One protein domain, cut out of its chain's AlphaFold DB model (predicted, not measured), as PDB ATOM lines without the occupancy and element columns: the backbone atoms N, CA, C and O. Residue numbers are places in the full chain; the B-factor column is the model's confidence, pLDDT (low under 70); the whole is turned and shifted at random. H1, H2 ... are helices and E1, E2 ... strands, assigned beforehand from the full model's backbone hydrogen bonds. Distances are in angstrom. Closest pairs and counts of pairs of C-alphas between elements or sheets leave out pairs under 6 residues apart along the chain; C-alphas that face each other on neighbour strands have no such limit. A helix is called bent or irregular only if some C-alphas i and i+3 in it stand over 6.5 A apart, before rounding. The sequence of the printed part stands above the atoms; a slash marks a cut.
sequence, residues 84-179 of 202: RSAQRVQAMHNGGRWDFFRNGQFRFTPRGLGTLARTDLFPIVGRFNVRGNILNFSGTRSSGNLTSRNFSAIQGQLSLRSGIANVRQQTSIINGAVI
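Overview. This is residues 84 to 179 of the 202 residues of an uncharacterized protein of filamentous cyanobacterium CCP2 (UniProt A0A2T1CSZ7). Six antiparallel strands make one sheet curled like part of a barrel, a trough left open between its edges E1 and E6, with the short helix H1 across the opening, over E6 and reaching towards E2. The long hairpin of E4 and E5 runs along the longest axis. The 96 printed residues hold H1, then E1 to E6 in order, a mostly strand domain whose sheet is a meander, each strand the antiparallel neighbour of the one before. It is compact, radius of gyration of the C-alphas 13.6 A, yet elongated, spanning 44 by 24 by 21 A.

Arrangement. Start at H1, residues 84 to 93, irregular, with C-alphas 84 and 87 7.0 A apart; 5 of 6 O i to N i+4 pairs are within hydrogen-bond range. Next come E1, residues 97 to 101, and E2, 105 to 109, a hairpin with N 99 and O 107 at 2.8 A. E3, 124 to 131, pairs with E2 through N 108 and O 124, 2.8 A. E4, 134 to 145, is the antiparallel neighbour of E3, a hairpin with N 129 and O 136 within hydrogen-bond range at 2.9 A. E5, 148 to 159, is the antiparallel neighbour of E4, a hairpin with N 141 and O 152 within hydrogen-bond range at 2.8 A. E6, 164 to 172, is the antiparallel neighbour of E5, a hairpin with N 155 and O 168 within hydrogen-bond range at 2.9 A. H1 is on the sheet, over E6, the closest C-alphas being Val 89 and Gln 169, 7.9 A. E1 and E6 are apart.

Along the chain. Find C-alpha 84 at (-19.585, -4.584, -49.096), where H1 begins. E4 runs 37.5 A from C-alpha 134 at (-27.759, -8.664, -19.726), E5 36.6 A, and E6 26.3 A to C-alpha 172 at (-13.539, -15.356, -42.791).

Size, cuts and confidence. The C-alphas of Leu 146 and Arg 161, the farthest apart, are 45.6 A apart. The printed part has no cut; E2 to E3 is the long link, 14 residues. Residues 146 to 148 and 174 to 179 have pLDDT under 70.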
ATOM      1  N   ARG A  84     -18.782  -3.863 -48.083       81.31
ATOM      2  CA  ARG A  84     -19.585  -4.584 -49.096       81.31
ATOM      3  C   ARG A  84     -20.550  -5.587 -48.462       81.31
ATOM      4  O   ARG A  84     -21.650  -5.811 -48.954       81.31
ATOM      5  N   SER A  85     -20.141  -6.202 -47.357       85.44
ATOM      6  CA  SER A  85     -20.944  -7.204 -46.652       85.44
ATOM      7  C   SER A  85     -21.982  -6.618 -45.694       85.44
ATOM      8  O   SER A  85     -22.913  -7.326 -45.315       85.44
ATOM      9  N   ALA A  86     -21.846  -5.348 -45.300       89.06
ATOM     10  CA  ALA A  86     -22.632  -4.735 -44.233       89.06
ATOM     11  C   ALA A  86     -24.140  -4.789 -44.503       89.06
ATOM     12  O   ALA A  86     -24.893  -5.252 -43.649       89.06
ATOM     13  N   GLN A  87     -24.564  -4.415 -45.712       91.75
ATOM     14  CA  GLN A  87     -25.971  -4.471 -46.129       91.75
ATOM     15  C   GLN A  87     -26.520  -5.901 -46.089       91.75
ATOM     16  O   GLN A  87     -27.617  -6.145 -45.589       91.75
ATOM     17  N   ARG A  88     -25.730  -6.873 -46.562       91.12
ATOM     18  CA  ARG A  88     -26.105  -8.291 -46.542       91.12
ATOM     19  C   ARG A  88     -26.258  -8.801 -45.113       91.12
ATOM     20  O   ARG A  88     -27.239  -9.468 -44.803       91.12
ATOM     21  N   VAL A  89     -25.314  -8.470 -44.233       92.44
ATOM     22  CA  VAL A  89     -25.385  -8.831 -42.814       92.44
ATOM     23  C   VAL A  89     -26.596  -8.179 -42.155       92.44
ATOM     24  O   VAL A  89     -27.384  -8.868 -41.516       92.44
ATOM     25  N   GLN A  90     -26.820  -6.889 -42.378       94.81
ATOM     26  CA  GLN A  90     -27.994  -6.184 -41.878       94.81
ATOM     27  C   GLN A  90     -29.300  -6.866 -42.328       94.81
ATOM     28  O   GLN A  90     -30.186  -7.105 -41.506       94.81
ATOM     29  N   ALA A  91     -29.406  -7.259 -43.600       94.25
ATOM     30  CA  ALA A  91     -30.569  -7.968 -44.131       94.25
ATOM     31  C   ALA A  91     -30.765  -9.363 -43.504       94.25
ATOM     32  O   ALA A  91     -31.895  -9.730 -43.190       94.25
ATOM     33  N   MET A  92     -29.683 -10.118 -43.270       95.12
ATOM     34  CA  MET A  92     -29.737 -11.431 -42.606       95.12
ATOM     35  C   MET A  92     -30.266 -11.341 -41.169       95.12
ATOM     36  O   MET A  92     -31.006 -12.220 -40.721       95.12
ATOM     37  N   HIS A  93     -29.879 -10.290 -40.442       96.88
ATOM     38  CA  HIS A  93     -30.306 -10.054 -39.060       96.88
ATOM     39  C   HIS A  93     -31.723  -9.476 -38.971       96.88
ATOM     40  O   HIS A  93     -32.442  -9.771 -38.017       96.88
ATOM     41  N   ASN A  94     -32.166  -8.709 -39.972       96.94
ATOM     42  CA  ASN A  94     -33.512  -8.141 -40.009       96.94
ATOM     43  C   ASN A  94     -34.575  -9.215 -40.312       96.94
ATOM     44  O   ASN A  94     -34.795  -9.608 -41.458       96.94
ATOM     45  N   GLY A  95     -35.264  -9.677 -39.273       96.06
ATOM     46  CA  GLY A  95     -36.164 -10.825 -39.310       96.06
ATOM     47  C   GLY A  95     -35.474 -12.152 -38.980       96.06
ATOM     48  O   GLY A  95     -36.155 -13.173 -38.916       96.06
ATOM     49  N   GLY A  96     -34.158 -12.156 -38.740       97.19
ATOM     50  CA  GLY A  96     -33.421 -13.349 -38.327       97.19
ATOM     51  C   GLY A  96     -33.897 -13.856 -36.964       97.19
ATOM     52  O   GLY A  96     -34.229 -13.062 -36.080       97.19
ATOM     53  N   ARG A  97     -33.953 -15.178 -36.805       97.50
ATOM     54  CA  ARG A  97     -34.489 -15.876 -35.634       97.50
ATOM     55  C   ARG A  97     -33.378 -16.255 -34.659       97.50
ATOM     56  O   ARG A  97     -32.371 -16.834 -35.054       97.50
ATOM     57  N   TRP A  98     -33.604 -15.975 -33.382       97.69
ATOM     58  CA  TRP A  98     -32.690 -16.247 -32.279       97.69
ATOM     59  C   TRP A  98     -33.385 -17.120 -31.247       97.69
ATOM     60  O   TRP A  98     -34.289 -16.655 -30.556       97.69
ATOM     61  N   ASP A  99     -32.969 -18.374 -31.141       97.25
ATOM     62  CA  ASP A  99     -33.484 -19.313 -30.151       97.25
ATOM     63  C   ASP A  99     -32.493 -19.412 -28.991       97.25
ATOM     64  O   ASP A  99     -31.308 -19.662 -29.207       97.25
ATOM     65  N   PHE A 100     -32.973 -19.247 -27.765       95.69
ATOM     66  CA  PHE A 100     -32.207 -19.457 -26.540       95.69
ATOM     67  C   PHE A 100     -32.793 -20.656 -25.805       95.69
ATOM     68  O   PHE A 100     -34.005 -20.728 -25.610       95.69
ATOM     69  N   PHE A 101     -31.945 -21.590 -25.390       95.88
ATOM     70  CA  PHE A 101     -32.332 -22.840 -24.738       95.88
ATOM     71  C   PHE A 101     -31.967 -22.825 -23.251       95.88
ATOM     72  O   PHE A 101     -30.989 -22.206 -22.837       95.88
ATOM     73  N   ARG A 102     -32.730 -23.545 -22.425       93.75
ATOM     74  CA  ARG A 102     -32.536 -23.586 -20.964       93.75
ATOM     75  C   ARG A 102     -31.162 -24.101 -20.537       93.75
ATOM     76  O   ARG A 102     -30.682 -23.732 -19.475       93.75
ATOM     77  N   ASN A 103     -30.506 -24.904 -21.370       93.44
ATOM     78  CA  ASN A 103     -29.164 -25.422 -21.106       93.44
ATOM     79  C   ASN A 103     -28.034 -24.403 -21.380       93.44
ATOM     80  O   ASN A 103     -26.859 -24.771 -21.318       93.44
ATOM     81  N   GLY A 104     -28.354 -23.149 -21.718       95.06
ATOM     82  CA  GLY A 104     -27.375 -22.102 -22.025       95.06
ATOM     83  C   GLY A 104     -26.857 -22.133 -23.466       95.06
ATOM     84  O   GLY A 104     -25.830 -21.522 -23.758       95.06
ATOM     85  N   GLN A 105     -27.494 -22.884 -24.369       96.75
ATOM     86  CA  GLN A 105     -27.191 -22.837 -25.802       96.75
ATOM     87  C   GLN A 105     -28.045 -21.788 -26.510       96.75
ATOM     88  O   GLN A 105     -29.197 -21.575 -26.143       96.75
ATOM     89  N   PHE A 106     -27.524 -21.173 -27.567       96.25
ATOM     90  CA  PHE A 106     -28.357 -20.392 -28.479       96.25
ATOM     91  C   PHE A 106     -28.135 -20.810 -29.927       96.25
ATOM     92  O   PHE A 106     -27.097 -21.377 -30.274       96.25
ATOM     93  N   ARG A 107     -29.115 -20.490 -30.768       97.31
ATOM     94  CA  ARG A 107     -29.080 -20.682 -32.212       97.31
ATOM     95  C   ARG A 107     -29.532 -19.407 -32.909       97.31
ATOM     96  O   ARG A 107     -30.628 -18.923 -32.653       97.31
ATOM     97  N   PHE A 108     -28.720 -18.906 -33.830       97.88
ATOM     98  CA  PHE A 108     -29.107 -17.854 -34.762       97.88
ATOM     99  C   PHE A 108     -29.341 -18.432 -36.156       97.88
ATOM    100  O   PHE A 108     -28.440 -19.018 -36.760       97.88
ATOM    101  N   THR A 109     -30.545 -18.216 -36.676       97.50
ATOM    102  CA  THR A 109     -30.935 -18.552 -38.044       97.50
ATOM    103  C   THR A 109     -31.233 -17.255 -38.797       97.50
ATOM    104  O   THR A 109     -32.178 -16.552 -38.434       97.50
ATOM    105  N   PRO A 110     -30.454 -16.901 -39.829       96.38
ATOM    106  CA  PRO A 110     -30.664 -15.662 -40.566       96.38
ATOM    107  C   PRO A 110     -31.966 -15.713 -41.369       96.38
ATOM    108  O   PRO A 110     -32.449 -16.784 -41.746       96.38
ATOM    109  N   ARG A 111     -32.507 -14.538 -41.697       94.06
ATOM    110  CA  ARG A 111     -33.542 -14.430 -42.728       94.06
ATOM    111  C   ARG A 111     -32.945 -14.781 -44.095       94.06
ATOM    112  O   ARG A 111     -31.811 -14.411 -44.392       94.06
ATOM    113  N   GLY A 112     -33.734 -15.442 -44.946       88.19
ATOM    114  CA  GLY A 112     -33.326 -15.756 -46.318       88.19
ATOM    115  C   GLY A 112     -32.177 -16.762 -46.366       88.19
ATOM    116  O   GLY A 112     -31.216 -16.583 -47.109       88.19
ATOM    117  N   LEU A 113     -32.227 -17.802 -45.534       88.31
ATOM    118  CA  LEU A 113     -31.280 -18.908 -45.622       88.31
ATOM    119  C   LEU A 113     -31.384 -19.559 -47.017       88.31
ATOM    120  O   LEU A 113     -32.479 -19.891 -47.453       88.31
ATOM    121  N   GLY A 114     -30.261 -19.683 -47.727       83.69
ATOM    122  CA  GLY A 114     -30.202 -20.158 -49.117       83.69
ATOM    123  C   GLY A 114     -30.262 -19.060 -50.185       83.69
ATOM    124  O   GLY A 114     -29.771 -19.278 -51.286       83.69
ATOM    125  N   THR A 115     -30.774 -17.866 -49.868       86.38
ATOM    126  CA  THR A 115     -30.857 -16.732 -50.815       86.38
ATOM    127  C   THR A 115     -29.953 -15.570 -50.404       86.38
ATOM    128  O   THR A 115     -29.152 -15.067 -51.187       86.38
ATOM    129  N   LEU A 116     -30.023 -15.173 -49.135       83.44
ATOM    130  CA  LEU A 116     -29.203 -14.133 -48.518       83.44
ATOM    131  C   LEU A 116     -28.035 -14.725 -47.735       83.44
ATOM    132  O   LEU A 116     -26.938 -14.176 -47.788       83.44
ATOM    133  N   ALA A 117     -28.233 -15.839 -47.038       86.81
ATOM    134  CA  ALA A 117     -27.211 -16.474 -46.208       86.81
ATOM    135  C   ALA A 117     -26.830 -17.850 -46.754       86.81
ATOM    136  O   ALA A 117     -27.692 -18.591 -47.223       86.81
ATOM    137  N   ARG A 118     -25.551 -18.223 -46.649       86.75
ATOM    138  CA  ARG A 118     -25.112 -19.564 -47.049       86.75
ATOM    139  C   ARG A 118     -25.656 -20.622 -46.081       86.75
ATOM    140  O   ARG A 118     -25.597 -20.434 -44.869       86.75
ATOM    141  N   THR A 119     -26.151 -21.741 -46.598       89.75
ATOM    142  CA  THR A 119     -26.728 -22.840 -45.796       89.75
ATOM    143  C   THR A 119     -25.681 -23.643 -45.022       89.75
ATOM    144  O   THR A 119     -25.997 -24.296 -44.035       89.75
ATOM    145  N   ASP A 120     -24.421 -23.592 -45.441       88.31
ATOM    146  CA  ASP A 120     -23.325 -24.327 -44.816       88.31
ATOM    147  C   ASP A 120     -22.737 -23.588 -43.600       88.31
ATOM    148  O   ASP A 120     -22.296 -24.219 -42.640       88.31
ATOM    149  N   LEU A 121     -22.800 -22.253 -43.596       89.81
ATOM    150  CA  LEU A 121     -22.329 -21.391 -42.505       89.81
ATOM    151  C   LEU A 121     -23.414 -21.005 -41.491       89.81
ATOM    152  O   LEU A 121     -23.106 -20.357 -40.492       89.81
ATOM    153  N   PHE A 122     -24.663 -21.419 -41.712       93.50
ATOM    154  CA  PHE A 122     -25.798 -21.112 -40.842       93.50
ATOM    155  C   PHE A 122     -26.735 -22.326 -40.689       93.50
ATOM    156  O   PHE A 122     -26.782 -23.169 -41.576       93.50
ATOM    157  N   PRO A 123     -27.499 -22.449 -39.589       95.50
ATOM    158  CA  PRO A 123     -27.529 -21.562 -38.425       95.50
ATOM    159  C   PRO A 123     -26.235 -21.598 -37.606       95.50
ATOM    160  O   PRO A 123     -25.561 -22.628 -37.544       95.50
ATOM    161  N   ILE A 124     -25.911 -20.475 -36.967       95.69
ATOM    162  CA  ILE A 124     -24.813 -20.378 -35.999       95.69
ATOM    163  C   ILE A 124     -25.331 -20.865 -34.649       95.69
ATOM    164  O   ILE A 124     -26.405 -20.450 -34.217       95.69
ATOM    165  N   VAL A 125     -24.567 -21.725 -33.980       95.44
ATOM    166  CA  VAL A 125     -24.893 -22.252 -32.650       95.44
ATOM    167  C   VAL A 125     -23.782 -21.865 -31.684       95.44
ATOM    168  O   VAL A 125     -22.618 -21.744 -32.066       95.44
ATOM    169  N   GLY A 126     -24.139 -21.627 -30.430       95.25
ATOM    170  CA  GLY A 126     -23.177 -21.198 -29.430       95.25
ATOM    171  C   GLY A 126     -23.692 -21.291 -28.011       95.25
ATOM    172  O   GLY A 126     -24.622 -22.040 -27.704       95.25
ATOM    173  N   ARG A 127     -23.069 -20.509 -27.137       96.38
ATOM    174  CA  ARG A 127     -23.393 -20.432 -25.715       96.38
ATOM    175  C   ARG A 127     -23.882 -19.039 -25.366       96.38
ATOM    176  O   ARG A 127     -23.491 -18.056 -25.996       96.38
ATOM    177  N   PHE A 128     -24.713 -18.965 -24.340       96.88
ATOM    178  CA  PHE A 128     -25.060 -17.712 -23.701       96.88
ATOM    179  C   PHE A 128     -25.025 -17.847 -22.183       96.88
ATOM    180  O   PHE A 128     -25.142 -18.941 -21.629       96.88
ATOM    181  N   ASN A 129     -24.871 -16.713 -21.513       96.94
ATOM    182  CA  ASN A 129     -25.076 -16.578 -20.082       96.94
ATOM    183  C   ASN A 129     -25.925 -15.337 -19.802       96.94
ATOM    184  O   ASN A 129     -25.994 -14.419 -20.620       96.94
ATOM    185  N   VAL A 130     -26.577 -15.323 -18.646       96.06
ATOM    186  CA  VAL A 130     -27.351 -14.175 -18.173       96.06
ATOM    187  C   VAL A 130     -26.693 -13.665 -16.899       96.06
ATOM    188  O   VAL A 130     -26.435 -14.440 -15.980       96.06
ATOM    189  N   ARG A 131     -26.386 -12.369 -16.860       95.00
ATOM    190  CA  ARG A 131     -25.882 -11.658 -15.680       95.00
ATOM    191  C   ARG A 131     -26.774 -10.443 -15.453       95.00
ATOM    192  O   ARG A 131     -26.726  -9.482 -16.223       95.00
ATOM    193  N   GLY A 132     -27.632 -10.514 -14.437       94.69
ATOM    194  CA  GLY A 132     -28.695  -9.528 -14.232       94.69
ATOM    195  C   GLY A 132     -29.602  -9.430 -15.464       94.69
ATOM    196  O   GLY A 132     -30.112 -10.436 -15.947       94.69
ATOM    197  N   ASN A 133     -29.754  -8.221 -16.007       95.12
ATOM    198  CA  ASN A 133     -30.580  -7.957 -17.191       95.12
ATOM    199  C   ASN A 133     -29.829  -8.086 -18.524       95.12
ATOM    200  O   ASN A 133     -30.387  -7.735 -19.564       95.12
ATOM    201  N   ILE A 134     -28.576  -8.545 -18.518       97.12
ATOM    202  CA  ILE A 134     -27.759  -8.664 -19.726       97.12
ATOM    203  C   ILE A 134     -27.545 -10.136 -20.063       97.12
ATOM    204  O   ILE A 134     -27.033 -10.913 -19.257       97.12
ATOM    205  N   LEU A 135     -27.906 -10.503 -21.286       96.94
ATOM    206  CA  LEU A 135     -27.628 -11.797 -21.885       96.94
ATOM    207  C   LEU A 135     -26.409 -11.654 -22.799       96.94
ATOM    208  O   LEU A 135     -26.495 -10.995 -23.831       96.94
ATOM    209  N   ASN A 136     -25.283 -12.274 -22.443       97.75
ATOM    210  CA  ASN A 136     -24.095 -12.328 -23.302       97.75
ATOM    211  C   ASN A 136     -24.107 -13.630 -24.089       97.75
ATOM    212  O   ASN A 136     -24.368 -14.686 -23.517       97.75
ATOM    213  N   PHE A 137     -23.783 -13.578 -25.377       96.44
ATOM    214  CA  PHE A 137     -23.781 -14.757 -26.234       96.44
ATOM    215  C   PHE A 137     -22.616 -14.750 -27.215       96.44
ATOM    216  O   PHE A 137     -22.170 -13.696 -27.673       96.44
ATOM    217  N   SER A 138     -22.137 -15.944 -27.556       96.31
ATOM    218  CA  SER A 138     -21.139 -16.147 -28.602       96.31
ATOM    219  C   SER A 138     -21.268 -17.525 -29.240       96.31
ATOM    220  O   SER A 138     -21.504 -18.531 -28.566       96.31
ATOM    221  N   GLY A 139     -21.170 -17.573 -30.562       92.88
ATOM    222  CA  GLY A 139     -21.388 -18.784 -31.339       92.88
ATOM    223  C   GLY A 139     -20.642 -18.748 -32.652       92.88
ATOM    224  O   GLY A 139     -20.290 -17.681 -33.159       92.88
ATOM    225  N   THR A 140     -20.385 -19.930 -33.189       92.50
ATOM    226  CA  THR A 140     -19.542 -20.101 -34.365       92.50
ATOM    227  C   THR A 140     -20.084 -21.207 -35.258       92.50
ATOM    228  O   THR A 140     -20.806 -22.102 -34.820       92.50
ATOM    229  N   ARG A 141     -19.742 -21.140 -36.540       90.25
ATOM    230  CA  ARG A 141     -19.936 -22.223 -37.493       90.25
ATOM    231  C   ARG A 141     -18.838 -22.174 -38.536       90.25
ATOM    232  O   ARG A 141     -18.514 -21.112 -39.061       90.25
ATOM    233  N   SER A 142     -18.277 -23.335 -38.843       87.88
ATOM    234  CA  SER A 142     -17.310 -23.487 -39.923       87.88
ATOM    235  C   SER A 142     -17.840 -24.443 -40.971       87.88
ATOM    236  O   SER A 142     -18.448 -25.449 -40.621       87.88
ATOM    237  N   SER A 143     -17.537 -24.155 -42.226       84.62
ATOM    238  CA  SER A 143     -17.754 -25.045 -43.358       84.62
ATOM    239  C   SER A 143     -16.470 -25.097 -44.164       84.62
ATOM    240  O   SER A 143     -15.863 -24.054 -44.415       84.62
ATOM    241  N   GLY A 144     -16.024 -26.282 -44.554       79.81
ATOM    242  CA  GLY A 144     -14.809 -26.408 -45.339       79.81
ATOM    243  C   GLY A 144     -14.800 -27.634 -46.228       79.81
ATOM    244  O   GLY A 144     -15.515 -28.602 -45.981       79.81
ATOM    245  N   ASN A 145     -13.967 -27.554 -47.255       72.56
ATOM    246  CA  ASN A 145     -13.542 -28.660 -48.096       72.56
ATOM    247  C   ASN A 145     -12.006 -28.774 -48.018       72.56
ATOM    248  O   ASN A 145     -11.366 -28.067 -47.236       72.56
ATOM    249  N   LEU A 146     -11.413 -29.655 -48.826       62.56
ATOM    250  CA  LEU A 146      -9.967 -29.905 -48.835       62.56
ATOM    251  C   LEU A 146      -9.114 -28.653 -49.129       62.56
ATOM    252  O   LEU A 146      -7.936 -28.639 -48.790       62.56
ATOM    253  N   THR A 147      -9.685 -27.606 -49.735       64.44
ATOM    254  CA  THR A 147      -8.946 -26.429 -50.226       64.44
ATOM    255  C   THR A 147      -9.321 -25.115 -49.537       64.44
ATOM    256  O   THR A 147      -8.618 -24.119 -49.688       64.44
ATOM    257  N   SER A 148     -10.414 -25.067 -48.769       68.69
ATOM    258  CA  SER A 148     -10.890 -23.839 -48.126       68.69
ATOM    259  C   SER A 148     -11.724 -24.126 -46.882       68.69
ATOM    260  O   SER A 148     -12.608 -24.982 -46.900       68.69
ATOM    261  N   ARG A 149     -11.513 -23.346 -45.811       77.44
ATOM    262  CA  ARG A 149     -12.341 -23.379 -44.598       77.44
ATOM    263  C   ARG A 149     -12.951 -22.013 -44.322       77.44
ATOM    264  O   ARG A 149     -12.322 -21.110 -43.786       77.44
ATOM    265  N   ASN A 150     -14.227 -21.896 -44.640       82.50
ATOM    266  CA  ASN A 150     -15.033 -20.733 -44.335       82.50
ATOM    267  C   ASN A 150     -15.527 -20.785 -42.895       82.50
ATOM    268  O   ASN A 150     -15.812 -21.848 -42.335       82.50
ATOM    269  N   PHE A 151     -15.692 -19.614 -42.308       86.12
ATOM    270  CA  PHE A 151     -16.106 -19.494 -40.931       86.12
ATOM    271  C   PHE A 151     -17.033 -18.297 -40.753       86.12
ATOM    272  O   PHE A 151     -16.799 -17.234 -41.326       86.12
ATOM    273  N   SER A 152     -18.072 -18.462 -39.937       89.44
ATOM    274  CA  SER A 152     -18.929 -17.382 -39.470       89.44
ATOM    275  C   SER A 152     -19.086 -17.453 -37.958       89.44
ATOM    276  O   SER A 152     -19.315 -18.523 -37.397       89.44
ATOM    277  N   ALA A 153     -18.970 -16.317 -37.287       91.75
ATOM    278  CA  ALA A 153     -19.261 -16.235 -35.868       91.75
ATOM    279  C   ALA A 153     -19.934 -14.943 -35.480       91.75
ATOM    280  O   ALA A 153     -19.843 -13.919 -36.157       91.75
ATOM    281  N   ILE A 154     -20.607 -15.042 -34.347       94.50
ATOM    282  CA  ILE A 154     -21.393 -13.996 -33.739       94.50
ATOM    283  C   ILE A 154     -20.981 -13.899 -32.282       94.50
ATOM    284  O   ILE A 154     -20.868 -14.910 -31.591       94.50
ATOM    285  N   GLN A 155     -20.836 -12.673 -31.808       95.62
ATOM    286  CA  GLN A 155     -20.830 -12.351 -30.391       95.62
ATOM    287  C   GLN A 155     -21.734 -11.154 -30.164       95.62
ATOM    288  O   GLN A 155     -21.830 -10.264 -31.010       95.62
ATOM    289  N   GLY A 156     -22.388 -11.115 -29.016       96.12
ATOM    290  CA  GLY A 156     -23.175  -9.960 -28.665       96.12
ATOM    291  C   GLY A 156     -23.669  -9.971 -27.240       96.12
ATOM    292  O   GLY A 156     -23.397 -10.873 -26.443       96.12
ATOM    293  N   GLN A 157     -24.404  -8.911 -26.950       97.56
ATOM    294  CA  GLN A 157     -25.083  -8.697 -25.690       97.56
ATOM    295  C   GLN A 157     -26.499  -8.242 -25.987       97.56
ATOM    296  O   GLN A 157     -26.696  -7.384 -26.845       97.56
ATOM    297  N   LEU A 158     -27.470  -8.799 -25.278       97.88
ATOM    298  CA  LEU A 158     -28.866  -8.392 -25.309       97.88
ATOM    299  C   LEU A 158     -29.252  -7.871 -23.927       97.88
ATOM    300  O   LEU A 158     -29.176  -8.597 -22.939       97.88
ATOM    301  N   SER A 159     -29.711  -6.626 -23.868       97.56
ATOM    302  CA  SER A 159     -30.421  -6.109 -22.703       97.56
ATOM    303  C   SER A 159     -31.841  -6.666 -22.693       97.56
ATOM    304  O   SER A 159     -32.661  -6.315 -23.538       97.56
ATOM    305  N   LEU A 160     -32.152  -7.521 -21.721       94.62
ATOM    306  CA  LEU A 160     -33.486  -8.096 -21.535       94.62
ATOM    307  C   LEU A 160     -34.519  -7.036 -21.122       94.62
ATOM    308  O   LEU A 160     -35.703  -7.207 -21.391       94.62
ATOM    309  N   ARG A 161     -34.069  -5.924 -20.523       94.25
ATOM    310  CA  ARG A 161     -34.933  -4.802 -20.131       94.25
ATOM    311  C   ARG A 161     -35.382  -3.972 -21.333       94.25
ATOM    312  O   ARG A 161     -36.557  -3.650 -21.442       94.25
ATOM    313  N   SER A 162     -34.451  -3.593 -22.211       95.50
ATOM    314  CA  SER A 162     -34.758  -2.725 -23.361       95.50
ATOM    315  C   SER A 162     -35.032  -3.497 -24.652       95.50
ATOM    316  O   SER A 162     -35.513  -2.925 -25.628       95.50
ATOM    317  N   GLY A 163     -34.698  -4.787 -24.690       96.12
ATOM    318  CA  GLY A 163     -34.719  -5.593 -25.905       96.12
ATOM    319  C   GLY A 163     -33.661  -5.171 -26.925       96.12
ATOM    320  O   GLY A 163     -33.728  -5.610 -28.065       96.12
ATOM    321  N   ILE A 164     -32.702  -4.310 -26.575       98.06
ATOM    322  CA  ILE A 164     -31.645  -3.889 -27.502       98.06
ATOM    323  C   ILE A 164     -30.491  -4.882 -27.447       98.06
ATOM    324  O   ILE A 164     -29.991  -5.202 -26.366       98.06
ATOM    325  N   ALA A 165     -30.058  -5.342 -28.619       98.00
ATOM    326  CA  ALA A 165     -28.877  -6.165 -28.791       98.00
ATOM    327  C   ALA A 165     -27.769  -5.414 -29.528       98.00
ATOM    328  O   ALA A 165     -28.002  -4.829 -30.585       98.00
ATOM    329  N   ASN A 166     -26.557  -5.508 -28.991       97.88
ATOM    330  CA  ASN A 166     -25.321  -5.130 -29.662       97.88
ATOM    331  C   ASN A 166     -24.680  -6.412 -30.182       97.88
ATOM    332  O   ASN A 166     -24.364  -7.305 -29.395       97.88
ATOM    333  N   VAL A 167     -24.526  -6.528 -31.497       96.88
ATOM    334  CA  VAL A 167     -24.089  -7.759 -32.157       96.88
ATOM    335  C   VAL A 167     -22.925  -7.471 -33.081       96.88
ATOM    336  O   VAL A 167     -22.950  -6.535 -33.873       96.88
ATOM    337  N   ARG A 168     -21.910  -8.319 -33.012       93.75
ATOM    338  CA  ARG A 168     -20.779  -8.338 -33.926       93.75
ATOM    339  C   ARG A 168     -20.768  -9.672 -34.650       93.75
ATOM    340  O   ARG A 168     -20.711 -10.720 -34.010       93.75
ATOM    341  N   GLN A 169     -20.800  -9.625 -35.977       93.12
ATOM    342  CA  GLN A 169     -20.636 -10.792 -36.833       93.12
ATOM    343  C   GLN A 169     -19.315 -10.704 -37.590       93.12
ATOM    344  O   GLN A 169     -18.979  -9.668 -38.159       93.12
ATOM    345  N   GLN A 170     -18.590 -11.815 -37.624       89.06
ATOM    346  CA  GLN A 170     -17.368 -11.982 -38.393       89.06
ATOM    347  C   GLN A 170     -17.530 -13.142 -39.369       89.06
ATOM    348  O   GLN A 170     -18.068 -14.188 -39.011       89.06
ATOM    349  N   THR A 171     -17.052 -12.960 -40.598       85.94
ATOM    350  CA  THR A 171     -16.964 -14.010 -41.617       85.94
ATOM    351  C   THR A 171     -15.560 -14.018 -42.228       85.94
ATOM    352  O   THR A 171     -15.058 -12.972 -42.643       85.94
ATOM    353  N   SER A 172     -14.909 -15.181 -42.275       79.56
ATOM    354  CA  SER A 172     -13.539 -15.356 -42.791       79.56
ATOM    355  C   SER A 172     -13.403 -16.607 -43.668       79.56
ATOM    356  O   SER A 172     -14.241 -17.507 -43.608       79.56
ATOM    357  N   ILE A 173     -12.356 -16.640 -44.505       71.06
ATOM    358  CA  ILE A 173     -11.996 -17.773 -45.388       71.06
ATOM    359  C   ILE A 173     -10.816 -18.601 -44.819       71.06
ATOM    360  O   ILE A 173     -10.465 -19.633 -45.381       71.06
ATOM    361  N   ILE A 174     -10.213 -18.198 -43.687       62.25
ATOM    362  CA  ILE A 174      -9.033 -18.866 -43.102       62.25
ATOM    363  C   ILE A 174      -9.237 -19.156 -41.601       62.25
ATOM    364  O   ILE A 174      -9.941 -18.421 -40.900       62.25
ATOM    365  N   ASN A 175      -8.638 -20.272 -41.159       48.56
ATOM    366  CA  ASN A 175      -8.703 -20.914 -39.840       48.56
ATOM    367  C   ASN A 175      -8.665 -19.916 -38.663       48.56
ATOM    368  O   ASN A 175      -7.690 -19.194 -38.475       48.56
ATOM    369  N   GLY A 176      -9.718 -19.952 -37.840       49.25
ATOM    370  CA  GLY A 176      -9.787 -19.304 -36.530       49.25
ATOM    371  C   GLY A 176     -10.378 -17.896 -36.548       49.25
ATOM    372  O   GLY A 176      -9.648 -16.913 -36.640       49.25
ATOM    373  N   ALA A 177     -11.694 -17.758 -36.347       47.34
ATOM    374  CA  ALA A 177     -12.160 -16.504 -35.765       47.34
ATOM    375  C   ALA A 177     -11.873 -16.534 -34.270       47.34
ATOM    376  O   ALA A 177     -12.522 -17.244 -33.500       47.34
ATOM    377  N   VAL A 178     -10.901 -15.733 -33.864       50.91
ATOM    378  CA  VAL A 178     -10.728 -15.384 -32.465       50.91
ATOM    379  C   VAL A 178     -11.713 -14.262 -32.171       50.91
ATOM    380  O   VAL A 178     -11.495 -13.109 -32.535       50.91
ATOM    381  N   ILE A 179     -12.834 -14.609 -31.543       51.78
ATOM    382  CA  ILE A 179     -13.759 -13.629 -30.977       51.78
ATOM    383  C   ILE A 179     -13.544 -13.619 -29.463       51.78
ATOM    384  O   ILE A 179     -14.282 -14.250 -28.714       51.78
TER     385      ILE A 179